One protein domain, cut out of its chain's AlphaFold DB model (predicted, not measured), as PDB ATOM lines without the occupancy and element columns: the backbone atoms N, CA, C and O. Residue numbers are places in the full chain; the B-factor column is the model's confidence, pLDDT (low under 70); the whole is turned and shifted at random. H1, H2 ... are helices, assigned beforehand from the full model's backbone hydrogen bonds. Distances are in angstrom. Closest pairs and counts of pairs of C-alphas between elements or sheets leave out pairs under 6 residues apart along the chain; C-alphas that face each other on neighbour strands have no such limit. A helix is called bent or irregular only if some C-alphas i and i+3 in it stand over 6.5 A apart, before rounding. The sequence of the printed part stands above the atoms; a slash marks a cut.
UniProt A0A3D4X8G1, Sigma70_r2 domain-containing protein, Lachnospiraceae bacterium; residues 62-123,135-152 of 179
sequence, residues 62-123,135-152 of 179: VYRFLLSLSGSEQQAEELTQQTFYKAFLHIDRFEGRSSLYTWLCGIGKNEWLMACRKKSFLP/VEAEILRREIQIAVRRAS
ATOM      1  N   VAL A  62     243.281 140.492 180.259       86.50
ATOM      2  CA  VAL A  62     242.376 140.768 179.136       86.50
ATOM      3  C   VAL A  62     243.023 141.751 178.163       86.50
ATOM      4  O   VAL A  62     243.000 141.499 176.964       86.50
ATOM      5  N   TYR A  63     243.691 142.789 178.670       86.56
ATOM      6  CA  TYR A  63     244.457 143.735 177.862       86.56
ATOM      7  C   TYR A  63     245.539 143.038 177.039       86.56
ATOM      8  O   TYR A  63     245.566 143.188 175.825       86.56
ATOM      9  N   ARG A  64     246.383 142.202 177.661       85.19
ATOM     10  CA  ARG A  64     247.436 141.466 176.934       85.19
ATOM     11  C   ARG A  64     246.866 140.531 175.870       85.19
ATOM     12  O   ARG A  64     247.432 140.406 174.789       85.19
ATOM     13  N   PHE A  65     245.733 139.896 176.161       81.12
ATOM     14  CA  PHE A  65     245.016 139.094 175.177       81.12
ATOM     15  C   PHE A  65     244.546 139.948 173.992       81.12
ATOM     16  O   PHE A  65     244.795 139.585 172.844       81.12
ATOM     17  N   LEU A  66     243.916 141.093 174.252       81.38
ATOM     18  CA  LEU A  66     243.430 141.989 173.206       81.38
ATOM     19  C   LEU A  66     244.569 142.630 172.415       81.38
ATOM     20  O   LEU A  66     244.453 142.716 171.201       81.38
ATOM     21  N   LEU A  67     245.684 142.968 173.062       81.19
ATOM     22  CA  LEU A  67     246.904 143.448 172.416       81.19
ATOM     23  C   LEU A  67     247.459 142.414 171.435       81.19
ATOM     24  O   LEU A  67     247.764 142.748 170.296       81.19
ATOM     25  N   SER A  68     247.481 141.138 171.834       77.75
ATOM     26  CA  SER A  68     247.905 140.044 170.952       77.75
ATOM     27  C   SER A  68     246.970 139.792 169.760       77.75
ATOM     28  O   SER A  68     247.354 139.082 168.833       77.75
ATOM     29  N   LEU A  69     245.741 140.323 169.796       74.94
ATOM     30  CA  LEU A  69     244.773 140.245 168.699       74.94
ATOM     31  C   LEU A  69     244.763 141.508 167.833       74.94
ATOM     32  O   LEU A  69     244.582 141.416 166.622       74.94
ATOM     33  N   SER A  70     244.874 142.691 168.444       77.12
ATOM     34  CA  SER A  70     244.780 143.975 167.750       77.12
ATOM     35  C   SER A  70     246.101 144.439 167.153       77.12
ATOM     36  O   SER A  70     246.048 145.249 166.233       77.12
ATOM     37  N   GLY A  71     247.247 144.001 167.692       75.44
ATOM     38  CA  GLY A  71     248.585 144.449 167.281       75.44
ATOM     39  C   GLY A  71     248.862 145.936 167.541       75.44
ATOM     40  O   GLY A  71     249.873 146.469 167.110       75.44
ATOM     41  N   SER A  72     247.954 146.637 168.222       79.38
ATOM     42  CA  SER A  72     248.037 148.073 168.488       79.38
ATOM     43  C   SER A  72     247.589 148.350 169.913       79.38
ATOM     44  O   SER A  72     246.482 147.955 170.300       79.38
ATOM     45  N   GLU A  73     248.436 149.051 170.669       82.19
ATOM     46  CA  GLU A  73     248.181 149.435 172.060       82.19
ATOM     47  C   GLU A  73     246.905 150.265 172.187       82.19
ATOM     48  O   GLU A  73     246.013 149.901 172.950       82.19
ATOM     49  N   GLN A  74     246.753 151.293 171.347       84.69
ATOM     50  CA  GLN A  74     245.572 152.159 171.337       84.69
ATOM     51  C   GLN A  74     244.275 151.360 171.132       84.69
ATOM     52  O   GLN A  74     243.271 151.583 171.805       84.69
ATOM     53  N   GLN A  75     244.289 150.388 170.215       81.38
ATOM     54  CA  GLN A  75     243.123 149.534 170.003       81.38
ATOM     55  C   GLN A  75     242.887 148.564 171.159       81.38
ATOM     56  O   GLN A  75     241.737 148.279 171.485       81.38
ATOM     57  N   ALA A  76     243.950 148.026 171.752       82.50
ATOM     58  CA  ALA A  76     243.843 147.096 172.867       82.50
ATOM     59  C   ALA A  76     243.239 147.773 174.102       82.50
ATOM     60  O   ALA A  76     242.400 147.172 174.776       82.50
ATOM     61  N   GLU A  77     243.618 149.022 174.377       87.12
ATOM     62  CA  GLU A  77     243.059 149.825 175.467       87.12
ATOM     63  C   GLU A  77     241.564 150.071 175.274       87.12
ATOM     64  O   GLU A  77     240.773 149.726 176.154       87.12
ATOM     65  N   GLU A  78     241.167 150.571 174.101       89.19
ATOM     66  CA  GLU A  78     239.759 150.813 173.767       89.19
ATOM     67  C   GLU A  78     238.936 149.524 173.896       89.19
ATOM     68  O   GLU A  78     237.915 149.481 174.582       89.19
ATOM     69  N   LEU A  79     239.410 148.423 173.302       87.38
ATOM     70  CA  LEU A  79     238.728 147.131 173.380       87.38
ATOM     71  C   LEU A  79     238.623 146.626 174.820       87.38
ATOM     72  O   LEU A  79     237.607 146.032 175.185       87.38
ATOM     73  N   THR A  80     239.641 146.857 175.649       88.75
ATOM     74  CA  THR A  80     239.619 146.471 177.064       88.75
ATOM     75  C   THR A  80     238.532 147.245 177.801       88.75
ATOM     76  O   THR A  80     237.707 146.632 178.480       88.75
ATOM     77  N   GLN A  81     238.462 148.562 177.612       89.88
ATOM     78  CA  GLN A  81     237.431 149.404 178.221       89.88
ATOM     79  C   GLN A  81     236.024 148.961 177.800       89.88
ATOM     80  O   GLN A  81     235.181 148.693 178.659       89.88
ATOM     81  N   GLN A  82     235.788 148.772 176.497       88.50
ATOM     82  CA  GLN A  82     234.509 148.285 175.965       88.50
ATOM     83  C   GLN A  82     234.138 146.905 176.529       88.50
ATOM     84  O   GLN A  82     232.984 146.657 176.888       88.50
ATOM     85  N   THR A  83     235.122 146.012 176.658       88.75
ATOM     86  CA  THR A  83     234.930 144.670 177.223       88.75
ATOM     87  C   THR A  83     234.453 144.745 178.664       88.75
ATOM     88  O   THR A  83     233.448 144.120 179.000       88.75
ATOM     89  N   PHE A  84     235.135 145.516 179.515       88.12
ATOM     90  CA  PHE A  84     234.753 145.649 180.921       88.12
ATOM     91  C   PHE A  84     233.448 146.420 181.102       88.12
ATOM     92  O   PHE A  84     232.661 146.053 181.967       88.12
ATOM     93  N   TYR A  85     233.161 147.406 180.249       86.75
ATOM     94  CA  TYR A  85     231.875 148.097 180.240       86.75
ATOM     95  C   TYR A  85     230.716 147.138 179.927       86.75
ATOM     96  O   TYR A  85     229.744 147.051 180.678       86.75
ATOM     97  N   LYS A  86     230.832 146.331 178.864       82.06
ATOM     98  CA  LYS A  86     229.811 145.327 178.519       82.06
ATOM     99  C   LYS A  86     229.724 144.207 179.548       82.06
ATOM    100  O   LYS A  86     228.626 143.743 179.852       82.06
ATOM    101  N   ALA A  87     230.860 143.788 180.097       85.19
ATOM    102  CA  ALA A  87     230.900 142.815 181.176       85.19
ATOM    103  C   ALA A  87     230.166 143.341 182.409       85.19
ATOM    104  O   ALA A  87     229.346 142.617 182.955       85.19
ATOM    105  N   PHE A  88     230.378 144.601 182.790       83.38
ATOM    106  CA  PHE A  88     229.658 145.246 183.883       83.38
ATOM    107  C   PHE A  88     228.148 145.251 183.630       83.38
ATOM    108  O   PHE A  88     227.379 144.814 184.481       83.38
ATOM    109  N   LEU A  89     227.701 145.650 182.433       80.62
ATOM    110  CA  LEU A  89     226.273 145.669 182.089       80.62
ATOM    111  C   LEU A  89     225.619 144.283 182.150       80.62
ATOM    112  O   LEU A  89     224.463 144.165 182.568       80.62
ATOM    113  N   HIS A  90     226.345 143.244 181.741       79.31
ATOM    114  CA  HIS A  90     225.831 141.884 181.588       79.31
ATOM    115  C   HIS A  90     226.309 140.903 182.661       79.31
ATOM    116  O   HIS A  90     226.083 139.702 182.506       79.31
ATOM    117  N   ILE A  91     226.927 141.383 183.743       80.69
ATOM    118  CA  ILE A  91     227.470 140.522 184.800       80.69
ATOM    119  C   ILE A  91     226.378 139.671 185.458       80.69
ATOM    120  O   ILE A  91     226.600 138.494 185.718       80.69
ATOM    121  N   ASP A  92     225.159 140.205 185.572       74.62
ATOM    122  CA  ASP A  92     223.987 139.496 186.108       74.62
ATOM    123  C   ASP A  92     223.593 138.268 185.265       74.62
ATOM    124  O   ASP A  92     222.884 137.378 185.727       74.62
ATOM    125  N   ARG A  93     224.028 138.217 183.997       71.06
ATOM    126  CA  ARG A  93     223.770 137.105 183.068       71.06
ATOM    127  C   ARG A  93     224.899 136.077 183.053       71.06
ATOM    128  O   ARG A  93     224.840 135.121 182.278       71.06
ATOM    129  N   PHE A  94     225.952 136.273 183.839       73.88
ATOM    130  CA  PHE A  94     227.048 135.322 183.915       73.88
ATOM    131  C   PHE A  94     226.649 134.119 184.779       73.88
ATOM    132  O   PHE A  94     226.639 134.160 186.002       73.88
ATOM    133  N   GLU A  95     226.349 133.003 184.123       65.44
ATOM    134  CA  GLU A  95     225.848 131.778 184.767       65.44
ATOM    135  C   GLU A  95     226.959 130.871 185.337       65.44
ATOM    136  O   GLU A  95     226.706 129.712 185.660       65.44
ATOM    137  N   GLY A  96     228.221 131.319 185.368       72.31
ATOM    138  CA  GLY A  96     229.334 130.546 185.945       72.31
ATOM    139  C   GLY A  96     229.717 129.251 185.210       72.31
ATOM    140  O   GLY A  96     230.568 128.503 185.682       72.31
ATOM    141  N   ARG A  97     229.145 128.973 184.031       67.44
ATOM    142  CA  ARG A  97     229.448 127.769 183.221       67.44
ATOM    143  C   ARG A  97     230.866 127.733 182.641       67.44
ATOM    144  O   ARG A  97     231.291 126.718 182.095       67.44
ATOM    145  N   SER A  98     231.574 128.852 182.699       71.38
ATOM    146  CA  SER A  98     232.951 129.021 182.231       71.38
ATOM    147  C   SER A  98     233.700 129.911 183.214       71.38
ATOM    148  O   SER A  98     233.065 130.579 184.025       71.38
ATOM    149  N   SER A  99     235.033 129.943 183.153       79.62
ATOM    150  CA  SER A  99     235.785 130.892 183.978       79.62
ATOM    151  C   SER A  99     235.432 132.334 183.591       79.62
ATOM    152  O   SER A  99     235.183 132.622 182.418       79.62
ATOM    153  N   LEU A 100     235.446 133.249 184.562       80.69
ATOM    154  CA  LEU A 100     235.172 134.668 184.314       80.69
ATOM    155  C   LEU A 100     236.133 135.253 183.269       80.69
ATOM    156  O   LEU A 100     235.722 136.007 182.395       80.69
ATOM    157  N   TYR A 101     237.394 134.816 183.297       80.75
ATOM    158  CA  TYR A 101     238.390 135.176 182.292       80.75
ATOM    159  C   TYR A 101     237.976 134.741 180.879       80.75
ATOM    160  O   TYR A 101     238.003 135.545 179.953       80.75
ATOM    161  N   THR A 102     237.526 133.494 180.712       78.12
ATOM    162  CA  THR A 102     237.054 132.980 179.416       78.12
ATOM    163  C   THR A 102     235.863 133.779 178.893       78.12
ATOM    164  O   THR A 102     235.793 134.074 177.701       78.12
ATOM    165  N   TRP A 103     234.941 134.152 179.780       82.81
ATOM    166  CA  TRP A 103     233.786 134.969 179.425       82.81
ATOM    167  C   TRP A 103     234.191 136.385 178.987       82.81
ATOM    168  O   TRP A 103     233.759 136.832 177.925       82.81
ATOM    169  N   LEU A 104     235.099 137.039 179.723       84.00
ATOM    170  CA  LEU A 104     235.665 138.344 179.357       84.00
ATOM    171  C   LEU A 104     236.389 138.301 178.004       84.00
ATOM    172  O   LEU A 104     236.165 139.163 177.157       84.00
ATOM    173  N   CYS A 105     237.199 137.270 177.750       81.00
ATOM    174  CA  CYS A 105     237.854 137.079 176.455       81.00
ATOM    175  C   CYS A 105     236.848 136.873 175.314       81.00
ATOM    176  O   CYS A 105     237.081 137.342 174.201       81.00
ATOM    177  N   GLY A 106     235.725 136.196 175.573       78.44
ATOM    178  CA  GLY A 106     234.640 136.038 174.604       78.44
ATOM    179  C   GLY A 106     234.004 137.375 174.218       78.44
ATOM    180  O   GLY A 106     233.818 137.642 173.030       78.44
ATOM    181  N   ILE A 107     233.735 138.232 175.207       84.56
ATOM    182  CA  ILE A 107     233.240 139.597 174.976       84.56
ATOM    183  C   ILE A 107     234.272 140.390 174.166       84.56
ATOM    184  O   ILE A 107     233.947 140.883 173.089       84.56
ATOM    185  N   GLY A 108     235.528 140.439 174.617       82.12
ATOM    186  CA  GLY A 108     236.566 141.230 173.954       82.12
ATOM    187  C   GLY A 108     236.887 140.777 172.530       82.12
ATOM    188  O   GLY A 108     237.104 141.606 171.650       82.12
ATOM    189  N   LYS A 109     236.827 139.470 172.251       79.00
ATOM    190  CA  LYS A 109     236.955 138.953 170.882       79.00
ATOM    191  C   LYS A 109     235.811 139.431 169.984       79.00
ATOM    192  O   LYS A 109     236.059 139.778 168.831       79.00
ATOM    193  N   ASN A 110     234.574 139.437 170.482       77.56
ATOM    194  CA  ASN A 110     233.436 139.939 169.713       77.56
ATOM    195  C   ASN A 110     233.588 141.437 169.419       77.56
ATOM    196  O   ASN A 110     233.346 141.845 168.285       77.56
ATOM    197  N   GLU A 111     234.055 142.232 170.387       83.62
ATOM    198  CA  GLU A 111     234.357 143.653 170.166       83.62
ATOM    199  C   GLU A 111     235.442 143.850 169.108       83.62
ATOM    200  O   GLU A 111     235.278 144.658 168.192       83.62
ATOM    201  N   TRP A 112     236.516 143.061 169.170       80.12
ATOM    202  CA  TRP A 112     237.578 143.096 168.170       80.12
ATOM    203  C   TRP A 112     237.054 142.744 166.771       80.12
ATOM    204  O   TRP A 112     237.307 143.481 165.820       80.12
ATOM    205  N   LEU A 113     236.238 141.692 166.636       75.00
ATOM    206  CA  LEU A 113     235.614 141.320 165.358       75.00
ATOM    207  C   LEU A 113     234.714 142.434 164.804       75.00
ATOM    208  O   LEU A 113     234.730 142.697 163.598       75.00
ATOM    209  N   MET A 114     233.940 143.102 165.664       73.69
ATOM    210  CA  MET A 114     233.122 144.252 165.264       73.69
ATOM    211  C   MET A 114     233.992 145.423 164.791       73.69
ATOM    212  O   MET A 114     233.690 146.031 163.762       73.69
ATOM    213  N   ALA A 115     235.096 145.705 165.487       75.75
ATOM    214  CA  ALA A 115     236.046 146.746 165.108       75.75
ATOM    215  C   ALA A 115     236.735 146.440 163.765       75.75
ATOM    216  O   ALA A 115     236.794 147.311 162.896       75.75
ATOM    217  N   CYS A 116     237.184 145.200 163.547       73.00
ATOM    218  CA  CYS A 116     237.752 144.751 162.272       73.00
ATOM    219  C   CYS A 116     236.747 144.882 161.125       73.00
ATOM    220  O   CYS A 116     237.085 145.395 160.058       73.00
ATOM    221  N   ARG A 117     235.486 144.494 161.357       68.75
ATOM    222  CA  ARG A 117     234.423 144.658 160.362       68.75
ATOM    223  C   ARG A 117     234.210 146.133 160.022       68.75
ATOM    224  O   ARG A 117     234.107 146.460 158.847       68.75
ATOM    225  N   LYS A 118     234.210 147.034 161.008       69.75
ATOM    226  CA  LYS A 118     234.087 148.483 160.775       69.75
ATOM    227  C   LYS A 118     235.267 149.048 159.974       69.75
ATOM    228  O   LYS A 118     235.038 149.848 159.074       69.75
ATOM    229  N   LYS A 119     236.498 148.594 160.245       65.19
ATOM    230  CA  LYS A 119     237.697 148.979 159.475       65.19
ATOM    231  C   LYS A 119     237.653 148.500 158.026       65.19
ATOM    232  O   LYS A 119     238.070 149.236 157.148       65.19
ATOM    233  N   SER A 120     237.087 147.321 157.760       53.62
ATOM    234  CA  SER A 120     236.945 146.814 156.384       53.62
ATOM    235  C   SER A 120     236.019 147.660 155.493       53.62
ATOM    236  O   SER A 120     236.056 147.521 154.276       53.62
ATOM    237  N   PHE A 121     235.217 148.553 156.086       52.91
ATOM    238  CA  PHE A 121     234.376 149.517 155.369       52.91
ATOM    239  C   PHE A 121     234.994 150.925 155.266       52.91
ATOM    240  O   PHE A 121     234.325 151.835 154.781       52.91
ATOM    241  N   LEU A 122     236.236 151.129 155.719       43.09
ATOM    242  CA  LEU A 122     236.928 152.419 155.659       43.09
ATOM    243  C   LEU A 122     238.087 152.364 154.645       43.09
ATOM    244  O   LEU A 122     238.813 151.368 154.627       43.09
ATOM    245  N   PRO A 123     238.280 153.405 153.809       35.91
ATOM    246  CA  PRO A 123     239.485 153.558 152.996       35.91
ATOM    247  C   PRO A 123     240.746 153.524 153.870       35.91
ATOM    248  O   PRO A 123     240.762 154.048 154.983       35.91
ATOM    249  N   VAL A 135     255.321 134.290 174.219       46.03
ATOM    250  CA  VAL A 135     254.923 132.877 174.442       46.03
ATOM    251  C   VAL A 135     253.640 132.739 175.286       46.03
ATOM    252  O   VAL A 135     252.842 131.819 175.104       46.03
ATOM    253  N   GLU A 136     253.393 133.693 176.181       45.66
ATOM    254  CA  GLU A 136     252.181 133.769 176.999       45.66
ATOM    255  C   GLU A 136     250.913 134.059 176.176       45.66
ATOM    256  O   GLU A 136     249.857 133.498 176.462       45.66
ATOM    257  N   ALA A 137     251.014 134.864 175.114       52.53
ATOM    258  CA  ALA A 137     249.923 135.082 174.170       52.53
ATOM    259  C   ALA A 137     249.570 133.789 173.428       52.53
ATOM    260  O   ALA A 137     248.393 133.526 173.211       52.53
ATOM    261  N   GLU A 138     250.553 132.943 173.109       53.53
ATOM    262  CA  GLU A 138     250.314 131.665 172.435       53.53
ATOM    263  C   GLU A 138     249.620 130.639 173.341       53.53
ATOM    264  O   GLU A 138     248.662 129.979 172.934       53.53
ATOM    265  N   ILE A 139     250.033 130.555 174.608       51.50
ATOM    266  CA  ILE A 139     249.376 129.703 175.613       51.50
ATOM    267  C   ILE A 139     247.924 130.153 175.822       51.50
ATOM    268  O   ILE A 139     247.006 129.330 175.777       51.50
ATOM    269  N   LEU A 140     247.695 131.463 175.954       56.38
ATOM    270  CA  LEU A 140     246.354 132.033 176.086       56.38
ATOM    271  C   LEU A 140     245.513 131.829 174.818       56.38
ATOM    272  O   LEU A 140     244.350 131.431 174.909       56.38
ATOM    273  N   ARG A 141     246.093 132.022 173.624       58.09
ATOM    274  CA  ARG A 141     245.450 131.723 172.335       58.09
ATOM    275  C   ARG A 141     245.023 130.265 172.260       58.09
ATOM    276  O   ARG A 141     243.910 130.000 171.813       58.09
ATOM    277  N   ARG A 142     245.841 129.328 172.743       55.75
ATOM    278  CA  ARG A 142     245.535 127.891 172.748       55.75
ATOM    279  C   ARG A 142     244.409 127.538 173.718       55.75
ATOM    280  O   ARG A 142     243.479 126.828 173.333       55.75
ATOM    281  N   GLU A 143     244.435 128.066 174.939       54.31
ATOM    282  CA  GLU A 143     243.352 127.882 175.917       54.31
ATOM    283  C   GLU A 143     242.017 128.437 175.397       54.31
ATOM    284  O   GLU A 143     240.970 127.784 175.491       54.31
ATOM    285  N   ILE A 144     242.061 129.611 174.764       56.84
ATOM    286  CA  ILE A 144     240.893 130.271 174.178       56.84
ATOM    287  C   ILE A 144     240.430 129.545 172.914       56.84
ATOM    288  O   ILE A 144     239.231 129.345 172.753       56.84
ATOM    289  N   GLN A 145     241.326 129.082 172.038       53.88
ATOM    290  CA  GLN A 145     240.968 128.258 170.880       53.88
ATOM    291  C   GLN A 145     240.274 126.970 171.316       53.88
ATOM    292  O   GLN A 145     239.292 126.586 170.694       53.88
ATOM    293  N   ILE A 146     240.716 126.324 172.396       50.94
ATOM    294  CA  ILE A 146     240.053 125.128 172.930       50.94
ATOM    295  C   ILE A 146     238.649 125.475 173.449       50.94
ATOM    296  O   ILE A 146     237.691 124.760 173.147       50.94
ATOM    297  N   ALA A 147     238.495 126.582 174.179       47.59
ATOM    298  CA  ALA A 147     237.197 127.028 174.691       47.59
ATOM    299  C   ALA A 147     236.229 127.457 173.569       47.59
ATOM    300  O   ALA A 147     235.071 127.041 173.543       47.59
ATOM    301  N   VAL A 148     236.717 128.228 172.597       47.16
ATOM    302  CA  VAL A 148     235.960 128.706 171.433       47.16
ATOM    303  C   VAL A 148     235.632 127.559 170.484       47.16
ATOM    304  O   VAL A 148     234.516 127.493 169.986       47.16
ATOM    305  N   ARG A 149     236.546 126.610 170.259       39.69
ATOM    306  CA  ARG A 149     236.285 125.419 169.439       39.69
ATOM    307  C   ARG A 149     235.241 124.522 170.093       39.69
ATOM    308  O   ARG A 149     234.385 124.005 169.392       39.69
ATOM    309  N   ARG A 150     235.218 124.406 171.424       35.16
ATOM    310  CA  ARG A 150     234.114 123.743 172.145       35.16
ATOM    311  C   ARG A 150     232.777 124.476 171.990       35.16
ATOM    312  O   ARG A 150     231.744 123.815 171.935       35.16
ATOM    313  N   ALA A 151     232.788 125.805 171.875       36.91
ATOM    314  CA  ALA A 151     231.587 126.589 171.582       36.91
ATOM    315  C   ALA A 151     231.137 126.462 170.109       36.91
ATOM    316  O   ALA A 151     229.947 126.321 169.850       36.91
ATOM    317  N   SER A 152     232.079 126.440 169.161       33.00
ATOM    318  CA  SER A 152     231.825 126.424 167.711       33.00
ATOM    319  C   SER A 152     231.546 125.019 167.149       33.00
ATOM    320  O   SER A 152     230.742 124.867 166.236       33.00
TER     321      SER A 152
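AT A GLANCE: This is residues 62 to 123 and 135 to 152 of the 179 residues of the protein "Sigma70_r2 domain-containing protein" of Lachnospiraceae bacterium (UniProt A0A3D4X8G1). Two helices side by side, short H1 and long H3, make the middle of a small helical cluster; long H2 crosses both on one side, and H4 crosses H1 on the side away from H2. Residues 117 to 123, the end of H3 and what follows it, stick out. The printed part has 80 residues with four named helices, H1 to H4 in chain order, and no named strand: all helix, mostly crossed. It is compact, with a radius of gyration of the C-alphas of 12.9 A and spans of 41 by 31 by 22 A.

HOW THE PARTS SIT: H1, residues 62 to 70, touches H2, residues 73 to 93, at a steep tilt of 52 degrees, opposite ways; the closest C-alphas, of Leu 67 and Ala 76, are 4.8 A apart. H1 touches H3, residues 100 to 119, at a shallow tilt of 29 degrees, the same way, closest at the C-alphas of Val 62 and Cys 105, 6.4 A. H2 touches H3 with residues 79 to 87 alone, at a steep tilt of 54 degrees, opposite ways; the closest C-alphas, of Thr 83 and Gly 108, are 5.0 A apart. H4, residues 135 to 152, touches H1 with residues 137 to 141 alone, about perpendicular at 86 degrees, closest at the C-alphas of Ser 68 and Ala 137, 6.2 A. H3 and H4 only just touch, with 3 pairs of C-alphas within 8 A, the closest those of Thr 102 and Ile 144, 7.0 A. H2 and H4 are apart. Every O i to N i+4 pair is within hydrogen-bond range in H1, H3 and H4, and 15 of 17 in H2.

IN THESE COORDINATES: H1 begins at C-alpha 62 (242.376, 140.768, 179.136) and is 12.1 A long. H2, 29.5 A, has a kink of 36 degrees near residue 87 and is irregular, with C-alphas 89 and 92 7.7 A apart. H3 is 28.8 A long; H4, 24.9 A, ends at C-alpha 152 (231.825, 126.424, 167.711).

THE WHOLE: The C-alphas farthest apart, of Gly 96 and Pro 123, are 41.5 A apart. Residues 124 to 134 are not printed; C-alphas 123 and 135 are 33.6 A apart across the cut. The link from H1 to H2 is tight and that from H2 to H3 short. Mean pLDDT of the printed part is 71.2; residues 95, 97, 117 to 123 and 135 to 152 are under 70.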